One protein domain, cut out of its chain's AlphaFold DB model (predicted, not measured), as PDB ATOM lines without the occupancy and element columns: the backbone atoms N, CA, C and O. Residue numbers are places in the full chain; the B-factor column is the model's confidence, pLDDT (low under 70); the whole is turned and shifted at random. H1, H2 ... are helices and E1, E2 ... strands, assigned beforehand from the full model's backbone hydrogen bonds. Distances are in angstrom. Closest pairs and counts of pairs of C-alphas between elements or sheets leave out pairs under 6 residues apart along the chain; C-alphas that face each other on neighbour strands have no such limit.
ATOM      1  N   LEU A   8      28.698 -20.289  24.879       92.06
ATOM      2  CA  LEU A   8      29.655 -21.397  24.944       92.06
ATOM      3  C   LEU A   8      29.020 -22.747  24.590       92.06
ATOM      4  O   LEU A   8      29.628 -23.512  23.854       92.06
ATOM      5  N   HIS A   9      27.784 -23.004  25.028       90.69
ATOM      6  CA  HIS A   9      27.061 -24.233  24.678       90.69
ATOM      7  C   HIS A   9      26.761 -24.372  23.174       90.69
ATOM      8  O   HIS A   9      27.067 -25.420  22.602       90.69
ATOM      9  N   PRO A  10      26.160 -23.377  22.488       93.12
ATOM     10  CA  PRO A  10      25.946 -23.499  21.049       93.12
ATOM     11  C   PRO A  10      27.270 -23.548  20.273       93.12
ATOM     12  O   PRO A  10      27.357 -24.276  19.290       93.12
ATOM     13  N   ASN A  11      28.316 -22.854  20.732       93.50
ATOM     14  CA  ASN A  11      29.619 -22.885  20.069       93.50
ATOM     15  C   ASN A  11      30.289 -24.263  20.130       93.50
ATOM     16  O   ASN A  11      30.897 -24.669  19.144       93.50
ATOM     17  N   THR A  12      30.176 -25.003  21.238       92.25
ATOM     18  CA  THR A  12      30.740 -26.363  21.301       92.25
ATOM     19  C   THR A  12      30.016 -27.321  20.370       92.25
ATOM     20  O   THR A  12      30.669 -28.092  19.678       92.25
ATOM     21  N   ARG A  13      28.693 -27.181  20.227       91.19
ATOM     22  CA  ARG A  13      27.930 -27.966  19.250       91.19
ATOM     23  C   ARG A  13      28.380 -27.711  17.807       91.19
ATOM     24  O   ARG A  13      28.469 -28.649  17.022       91.19
ATOM     25  N   LEU A  14      28.701 -26.462  17.461       93.50
ATOM     26  CA  LEU A  14      29.249 -26.137  16.138       93.50
ATOM     27  C   LEU A  14      30.599 -26.825  15.887       93.50
ATOM     28  O   LEU A  14      30.888 -27.197  14.751       93.50
ATOM     29  N   LEU A  15      31.425 -27.002  16.924       93.44
ATOM     30  CA  LEU A  15      32.700 -27.714  16.808       93.44
ATOM     31  C   LEU A  15      32.492 -29.212  16.576       93.44
ATOM     32  O   LEU A  15      33.162 -29.766  15.707       93.44
ATOM     33  N   ASP A  16      31.548 -29.834  17.282       92.00
ATOM     34  CA  ASP A  16      31.211 -31.250  17.079       92.00
ATOM     35  C   ASP A  16      30.694 -31.504  15.648       92.00
ATOM     36  O   ASP A  16      31.048 -32.499  15.015       92.00
ATOM     37  N   GLU A  17      29.894 -30.577  15.105       92.25
ATOM     38  CA  GLU A  17      29.382 -30.651  13.728       92.25
ATOM     39  C   GLU A  17      30.489 -30.430  12.681       92.25
ATOM     40  O   GLU A  17      30.525 -31.118  11.657       92.25
ATOM     41  N   ALA A  18      31.412 -29.493  12.927       95.38
ATOM     42  CA  ALA A  18      32.507 -29.179  12.009       95.38
ATOM     43  C   ALA A  18      33.634 -30.228  12.022       95.38
ATOM     44  O   ALA A  18      34.302 -30.422  11.003       95.38
ATOM     45  N   PHE A  19      33.848 -30.909  13.154       95.19
ATOM     46  CA  PHE A  19      34.932 -31.875  13.346       95.19
ATOM     47  C   PHE A  19      34.425 -33.191  13.962       95.19
ATOM     48  O   PHE A  19      34.765 -33.498  15.103       95.19
ATOM     49  N   PRO A  20      33.711 -34.046  13.203       92.12
ATOM     50  CA  PRO A  20      33.043 -35.238  13.746       92.12
ATOM     51  C   PRO A  20      33.973 -36.291  14.369       92.12
ATOM     52  O   PRO A  20      33.520 -37.208  15.046       92.12
ATOM     53  N   THR A  21      35.277 -36.208  14.097       95.19
ATOM     54  CA  THR A  21      36.297 -37.112  14.646       95.19
ATOM     55  C   THR A  21      36.889 -36.621  15.967       95.19
ATOM     56  O   THR A  21      37.728 -37.312  16.543       95.19
ATOM     57  N   ILE A  22      36.524 -35.418  16.418       91.62
ATOM     58  CA  ILE A  22      36.985 -34.804  17.663       91.62
ATOM     59  C   ILE A  22      35.763 -34.634  18.566       91.62
ATOM     60  O   ILE A  22      34.736 -34.132  18.130       91.62
ATOM     61  N   THR A  23      35.881 -35.038  19.827       88.88
ATOM     62  CA  THR A  23      34.844 -34.821  20.843       88.88
ATOM     63  C   THR A  23      35.305 -33.730  21.795       88.88
ATOM     64  O   THR A  23      36.437 -33.783  22.286       88.88
ATOM     65  N   VAL A  24      34.446 -32.740  22.047       88.94
ATOM     66  CA  VAL A  24      34.738 -31.632  22.963       88.94
ATOM     67  C   VAL A  24      33.768 -31.658  24.141       88.94
ATOM     68  O   VAL A  24      32.608 -31.281  24.015       88.94
ATOM     69  N   ASP A  25      34.265 -32.030  25.321       88.88
ATOM     70  CA  ASP A  25      33.496 -31.939  26.563       88.88
ATOM     71  C   ASP A  25      33.587 -30.530  27.166       88.88
ATOM     72  O   ASP A  25      34.675 -30.016  27.450       88.88
ATOM     73  N   LEU A  26      32.432 -29.899  27.395       90.44
ATOM     74  CA  LEU A  26      32.334 -28.579  28.014       90.44
ATOM     75  C   LEU A  26      31.955 -28.697  29.490       90.44
ATOM     76  O   LEU A  26      30.834 -29.074  29.826       90.44
ATOM     77  N   ALA A  27      32.864 -28.295  30.374       89.19
ATOM     78  CA  ALA A  27      32.609 -28.199  31.807       89.19
ATOM     79  C   ALA A  27      32.932 -26.799  32.335       89.19
ATOM     80  O   ALA A  27      33.868 -26.135  31.885       89.19
ATOM     81  N   PHE A  28      32.178 -26.371  33.344       88.44
ATOM     82  CA  PHE A  28      32.364 -25.079  33.993       88.44
ATOM     83  C   PHE A  28      32.833 -25.270  35.428       88.44
ATOM     84  O   PHE A  28      32.119 -25.827  36.257       88.44
ATOM     85  N   VAL A  29      34.027 -24.761  35.730       87.44
ATOM     86  CA  VAL A  29      34.573 -24.730  37.089       87.44
ATOM     87  C   VAL A  29      34.907 -23.282  37.425       87.44
ATOM     88  O   VAL A  29      35.714 -22.646  36.750       87.44
ATOM     89  N   GLN A  30      34.250 -22.733  38.445       87.19
ATOM     90  CA  GLN A  30      34.403 -21.330  38.814       87.19
ATOM     91  C   GLN A  30      35.454 -21.161  39.916       87.19
ATOM     92  O   GLN A  30      35.355 -21.761  40.981       87.19
ATOM     93  N   GLY A  31      36.430 -20.285  39.680       87.25
ATOM     94  CA  GLY A  31      37.446 -19.919  40.662       87.25
ATOM     95  C   GLY A  31      38.594 -19.131  40.036       87.25
ATOM     96  O   GLY A  31      38.530 -18.728  38.874       87.25
ATOM     97  N   THR A  32      39.648 -18.906  40.814       87.69
ATOM     98  CA  THR A  32      40.903 -18.322  40.325       87.69
ATOM     99  C   THR A  32      41.820 -19.439  39.848       87.69
ATOM    100  O   THR A  32      41.975 -20.437  40.549       87.69
ATOM    101  N   PHE A  33      42.438 -19.277  38.674       87.88
ATOM    102  CA  PHE A  33      43.396 -20.257  38.169       87.88
ATOM    103  C   PHE A  33      44.554 -20.445  39.159       87.88
ATOM    104  O   PHE A  33      45.220 -19.486  39.549       87.88
ATOM    105  N   GLY A  34      44.755 -21.686  39.586       90.19
ATOM    106  CA  GLY A  34      45.669 -22.065  40.654       90.19
ATOM    107  C   GLY A  34      45.601 -23.575  40.913       90.19
ATOM    108  O   GLY A  34      44.701 -24.232  40.378       90.19
ATOM    109  N   PRO A  35      46.490 -24.132  41.754       91.75
ATOM    110  CA  PRO A  35      46.543 -25.566  42.037       91.75
ATOM    111  C   PRO A  35      45.213 -26.134  42.528       91.75
ATOM    112  O   PRO A  35      44.759 -27.162  42.040       91.75
ATOM    113  N   THR A  36      44.527 -25.406  43.413       92.69
ATOM    114  CA  THR A  36      43.215 -25.800  43.943       92.69
ATOM    115  C   THR A  36      42.156 -25.929  42.850       92.69
ATOM    116  O   THR A  36      41.345 -26.851  42.886       92.69
ATOM    117  N   LEU A  37      42.153 -25.025  41.862       92.81
ATOM    118  CA  LEU A  37      41.197 -25.099  40.760       92.81
ATOM    119  C   LEU A  37      41.527 -26.273  39.835       92.81
ATOM    120  O   LEU A  37      40.616 -26.974  39.415       92.81
ATOM    121  N   VAL A  38      42.813 -26.521  39.568       92.50
ATOM    122  CA  VAL A  38      43.262 -27.668  38.761       92.50
ATOM    123  C   VAL A  38      42.890 -28.993  39.428       92.50
ATOM    124  O   VAL A  38      42.366 -29.878  38.757       92.50
ATOM    125  N   GLU A  39      43.082 -29.115  40.741       92.75
ATOM    126  CA  GLU A  39      42.660 -30.294  41.501       92.75
ATOM    127  C   GLU A  39      41.134 -30.479  41.461       92.75
ATOM    128  O   GLU A  39      40.645 -31.588  41.236       92.75
ATOM    129  N   ALA A  40      40.368 -29.396  41.623       93.12
ATOM    130  CA  ALA A  40      38.914 -29.447  41.497       93.12
ATOM    131  C   ALA A  40      38.485 -29.895  40.089       93.12
ATOM    132  O   ALA A  40      37.629 -30.766  39.963       93.12
ATOM    133  N   THR A  41      39.110 -29.365  39.033       93.12
ATOM    134  CA  THR A  41      38.855 -29.781  37.646       93.12
ATOM    135  C   THR A  41      39.204 -31.251  37.415       93.12
ATOM    136  O   THR A  41      38.417 -31.955  36.788       93.12
ATOM    137  N   SER A  42      40.331 -31.731  37.954       93.75
ATOM    138  CA  SER A  42      40.741 -33.140  37.876       93.75
ATOM    139  C   SER A  42      39.665 -34.075  38.434       93.75
ATOM    140  O   SER A  42      39.322 -35.066  37.793       93.75
ATOM    141  N   ARG A  43      39.073 -33.722  39.583       92.88
ATOM    142  CA  ARG A  43      37.984 -34.491  40.205       92.88
ATOM    143  C   ARG A  43      36.669 -34.384  39.433       92.88
ATOM    144  O   ARG A  43      35.985 -35.384  39.281       92.88
ATOM    145  N   THR A  44      36.321 -33.192  38.946       91.12
ATOM    146  CA  THR A  44      35.076 -32.964  38.190       91.12
ATOM    147  C   THR A  44      35.052 -33.729  36.869       91.12
ATOM    148  O   THR A  44      33.994 -34.198  36.464       91.12
ATOM    149  N   LEU A  45      36.201 -33.846  36.199       91.12
ATOM    150  CA  LEU A  45      36.320 -34.542  34.916       91.12
ATOM    151  C   LEU A  45      36.730 -36.016  35.054       91.12
ATOM    152  O   LEU A  45      36.765 -36.714  34.049       91.12
ATOM    153  N   ASP A  46      37.060 -36.475  36.266       93.25
ATOM    154  CA  ASP A  46      37.646 -37.799  36.529       93.25
ATOM    155  C   ASP A  46      38.925 -38.073  35.703       93.25
ATOM    156  O   ASP A  46      39.161 -39.156  35.165       93.25
ATOM    157  N   ILE A  47      39.786 -37.054  35.581       93.06
ATOM    158  CA  ILE A  47      41.058 -37.132  34.846       93.06
ATOM    159  C   ILE A  47      42.201 -36.797  35.805       93.06
ATOM    160  O   ILE A  47      42.239 -35.684  36.329       93.06
ATOM    161  N   PRO A  48      43.190 -37.687  36.013       94.50
ATOM    162  CA  PRO A  48      44.354 -37.384  36.844       94.50
ATOM    163  C   PRO A  48      45.145 -36.172  36.325       94.50
ATOM    164  O   PRO A  48      45.412 -36.092  35.123       94.50
ATOM    165  N   CYS A  49      45.618 -35.289  37.216       92.88
ATOM    166  CA  CYS A  49      46.398 -34.090  36.852       92.88
ATOM    167  C   CYS A  49      47.569 -34.382  35.899       92.88
ATOM    168  O   CYS A  49      47.821 -33.617  34.973       92.88
ATOM    169  N   THR A  50      48.246 -35.524  36.052       93.06
ATOM    170  CA  THR A  50      49.370 -35.947  35.196       93.06
ATOM    171  C   THR A  50      48.994 -36.177  33.728       93.06
ATOM    172  O   THR A  50      49.873 -36.237  32.868       93.06
ATOM    173  N   ARG A  51      47.700 -36.364  33.437       93.38
ATOM    174  CA  ARG A  51      47.142 -36.533  32.084       93.38
ATOM    175  C   ARG A  51      46.490 -35.258  31.551       93.38
ATOM    176  O   ARG A  51      46.013 -35.255  30.423       93.38
ATOM    177  N   MET A  52      46.476 -34.184  32.336       93.44
ATOM    178  CA  MET A  52      45.893 -32.909  31.944       93.44
ATOM    179  C   MET A  52      46.965 -31.973  31.370       93.44
ATOM    180  O   MET A  52      48.110 -31.921  31.831       93.44
ATOM    181  N   CYS A  53      46.569 -31.200  30.361       90.69
ATOM    182  CA  CYS A  53      47.339 -30.086  29.825       90.69
ATOM    183  C   CYS A  53      46.462 -28.839  29.884       90.69
ATOM    184  O   CYS A  53      45.356 -28.838  29.347       90.69
ATOM    185  N   VAL A  54      46.945 -27.791  30.545       89.31
ATOM    186  CA  VAL A  54      46.200 -26.549  30.742       89.31
ATOM    187  C   VAL A  54      46.936 -25.405  30.068       89.31
ATOM    188  O   VAL A  54      48.129 -25.206  30.285       89.31
ATOM    189  N   VAL A  55      46.206 -24.642  29.259       86.25
ATOM    190  CA  VAL A  55      46.709 -23.426  28.619       86.25
ATOM    191  C   VAL A  55      46.165 -22.224  29.384       86.25
ATOM    192  O   VAL A  55      44.950 -22.049  29.485       86.25
ATOM    193  N   HIS A  56      47.052 -21.397  29.934       83.62
ATOM    194  CA  HIS A  56      46.693 -20.196  30.680       83.62
ATOM    195  C   HIS A  56      47.425 -18.975  30.124       83.62
ATOM    196  O   HIS A  56      48.588 -18.766  30.423       83.62
ATOM    197  N   LEU A  57      46.718 -18.110  29.396       73.19
ATOM    198  CA  LEU A  57      47.291 -16.941  28.705       73.19
ATOM    199  C   LEU A  57      47.594 -15.737  29.633       73.19
ATOM    200  O   LEU A  57      47.367 -14.580  29.266       73.19
ATOM    201  N   GLY A  58      48.043 -15.982  30.865       74.19
ATOM    202  CA  GLY A  58      48.305 -14.960  31.884       74.19
ATOM    203  C   GLY A  58      49.795 -14.759  32.166       74.19
ATOM    204  O   GLY A  58      50.570 -15.703  32.206       74.19
ATOM    205  N   ARG A  59      50.207 -13.506  32.411       68.19
ATOM    206  CA  ARG A  59      51.627 -13.124  32.589       68.19
ATOM    207  C   ARG A  59      52.189 -13.299  34.001       68.19
ATOM    208  O   ARG A  59      53.391 -13.142  34.197       68.19
ATOM    209  N   HIS A  60      51.340 -13.507  35.002       69.50
ATOM    210  CA  HIS A  60      51.772 -13.613  36.392       69.50
ATOM    211  C   HIS A  60      51.207 -14.871  37.009       69.50
ATOM    212  O   HIS A  60      49.993 -15.022  37.143       69.50
ATOM    213  N   HIS A  61      52.120 -15.756  37.393       73.88
ATOM    214  CA  HIS A  61      51.770 -17.006  38.011       73.88
ATOM    215  C   HIS A  61      52.621 -17.245  39.258       73.88
ATOM    216  O   HIS A  61      53.818 -17.479  39.128       73.88
ATOM    217  N   PRO A  62      52.037 -17.136  40.466       83.19
ATOM    218  CA  PRO A  62      52.798 -17.222  41.712       83.19
ATOM    219  C   PRO A  62      53.146 -18.663  42.111       83.19
ATOM    220  O   PRO A  62      53.881 -18.863  43.070       83.19
ATOM    221  N   TRP A  63      52.604 -19.654  41.401       82.88
ATOM    222  CA  TRP A  63      52.766 -21.072  41.699       82.88
ATOM    223  C   TRP A  63      53.889 -21.678  40.865       82.88
ATOM    224  O   TRP A  63      54.022 -21.389  39.671       82.88
ATOM    225  N   SER A  64      54.674 -22.548  41.488       83.56
ATOM    226  CA  SER A  64      55.647 -23.374  40.786       83.56
ATOM    227  C   SER A  64      54.939 -24.500  40.028       83.56
ATOM    228  O   SER A  64      53.824 -24.900  40.363       83.56
ATOM    229  N   LEU A  65      55.600 -25.071  39.018       78.25
ATOM    230  CA  LEU A  65      55.039 -26.213  38.287       78.25
ATOM    231  C   LEU A  65      54.809 -27.437  39.201       78.25
ATOM    232  O   LEU A  65      53.890 -28.217  38.961       78.25
ATOM    233  N   GLY A  66      55.611 -27.587  40.262       83.75
ATOM    234  CA  GLY A  66      55.479 -28.677  41.233       83.75
ATOM    235  C   GLY A  66      54.187 -28.618  42.049       83.75
ATOM    236  O   GLY A  66      53.664 -29.665  42.431       83.75
ATOM    237  N   ASP A  67      53.620 -27.423  42.237       87.25
ATOM    238  CA  ASP A  67      52.404 -27.227  43.035       87.25
ATOM    239  C   ASP A  67      51.157 -27.827  42.366       87.25
ATOM    240  O   ASP A  67      50.146 -28.063  43.018       87.25
ATOM    241  N   TYR A  68      51.224 -28.124  41.065       87.69
ATOM    242  CA  TYR A  68      50.092 -28.598  40.271       87.69
ATOM    243  C   TYR A  68      49.899 -30.117  40.214       87.69
ATOM    244  O   TYR A  68      49.093 -30.609  39.420       87.69
ATOM    245  N   GLY A  69      50.656 -30.891  40.993       85.38
ATOM    246  CA  GLY A  69      50.499 -32.351  41.009       85.38
ATOM    247  C   GLY A  69      50.794 -33.012  39.654       85.38
ATOM    248  O   GLY A  69      50.172 -34.013  39.300       85.38
ATOM    249  N   GLY A  70      51.719 -32.439  38.875       86.12
ATOM    250  CA  GLY A  70      52.183 -33.000  37.603       86.12
ATOM    251  C   GLY A  70      51.401 -32.573  36.357       86.12
ATOM    252  O   GLY A  70      51.636 -33.148  35.292       86.12
ATOM    253  N   VAL A  71      50.504 -31.583  36.454       90.50
ATOM    254  CA  VAL A  71      49.872 -30.985  35.266       90.50
ATOM    255  C   VAL A  71      50.908 -30.309  34.372       90.50
ATOM    256  O   VAL A  71      51.905 -29.756  34.840       90.50
ATOM    257  N   ARG A  72      50.644 -30.296  33.067       89.25
ATOM    258  CA  ARG A  72      51.417 -29.492  32.113       89.25
ATOM    259  C   ARG A  72      50.728 -28.142  31.961       89.25
ATOM    260  O   ARG A  72      49.583 -28.104  31.517       89.25
ATOM    261  N   VAL A  73      51.404 -27.056  32.332       83.25
ATOM    262  CA  VAL A  73      50.895 -25.689  32.152       83.25
ATOM    263  C   VAL A  73      51.659 -25.016  31.020       83.25
ATOM    264  O   VAL A  73      52.883 -24.904  31.082       83.25
ATOM    265  N   LEU A  74      50.934 -24.571  29.999       82.06
ATOM    266  CA  LEU A  74      51.449 -23.698  28.947       82.06
ATOM    267  C   LEU A  74      50.971 -22.275  29.251       82.06
ATOM    268  O   LEU A  74      49.761 -22.049  29.331       82.06
TER     269      LEU A  74
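AT A GLANCE: This is residues 8 to 74 of the 75 residues of an uncharacterized protein of Hericium alpestre (UniProt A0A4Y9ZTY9). A loose body made of helix H2, short helix H3 and a two-strand ribbon of E1 and E2 sits at one end, and helix H1 lies away from it at the other end, joined by the long link of residues 19 to 34. Residues 17 to 22, at the end of H1 and the start of that link, stick out. The printed part has 67 residues, with three named helices and two named strands in the order H1, H2, E1, H3, E2; the sheet's order is E1, E2, parallel. The class is mostly helix, though under half of the residues, 32 of 67, are in named elements. The whole is loose, with a radius of gyration of the C-alphas of 13.7 A, and elongated, with spans of 38 by 25 by 20 A.

HOW THE PARTS SIT: H1, residues 8 to 18, is apart from H2, residues 35 to 45. H1 is also apart from E1, residues 53 to 55, from H3, residues 65 to 68, and from E2, residues 72 to 74. H2 touches H3, with the C-alphas of Pro 35 and Tyr 68 the closest at 5.0 A. H2 and E2 are apart. E1 and E2 are parallel neighbours, with 19 degrees between their directions. Their C-alphas 53 and 72 face each other at 4.7 A; N 54 and O 72 are within hydrogen-bond range at 2.8 A, as are N 74 and O 54 at 2.9 A. E1, H3 and E2 form a strand-helix-strand unit, two parallel neighbour strands with a helix between them along the chain, and its crossover is right-handed. The closest C-alphas of H3 and E2 are those of Leu 65 and Val 73, 7.4 A apart. In H1 and H2 every O i to N i+4 pair is within hydrogen-bond range; H3 is too short for such a pair, and its one O i to N i+3 pair is within range.

IN THESE COORDINATES: H1 begins at C-alpha 8, at (29.655, -21.397, 24.944), and measures 15.4 A from first to last C-alpha. H2, from Pro 35 at (46.543, -25.566, 42.037) to Leu 45, also measures 15.4 A. E1 spans 6.8 A, H3 5.8 A and E2 6.6 A, and E2 ends at C-alpha 74, at (51.449, -23.698, 28.947).

THE WHOLE: The two C-alphas farthest apart are those of Glu 17 and Pro 62, at 38.9 A. The printed part has no cut. The link from H1 to H2 is long, those from H2 to E1 and from E1 to H3 are short, and that from H3 to E2 is tight. The mean pLDDT of the printed part is 88.6, and residues 59 to 60 of this predicted model are under 70.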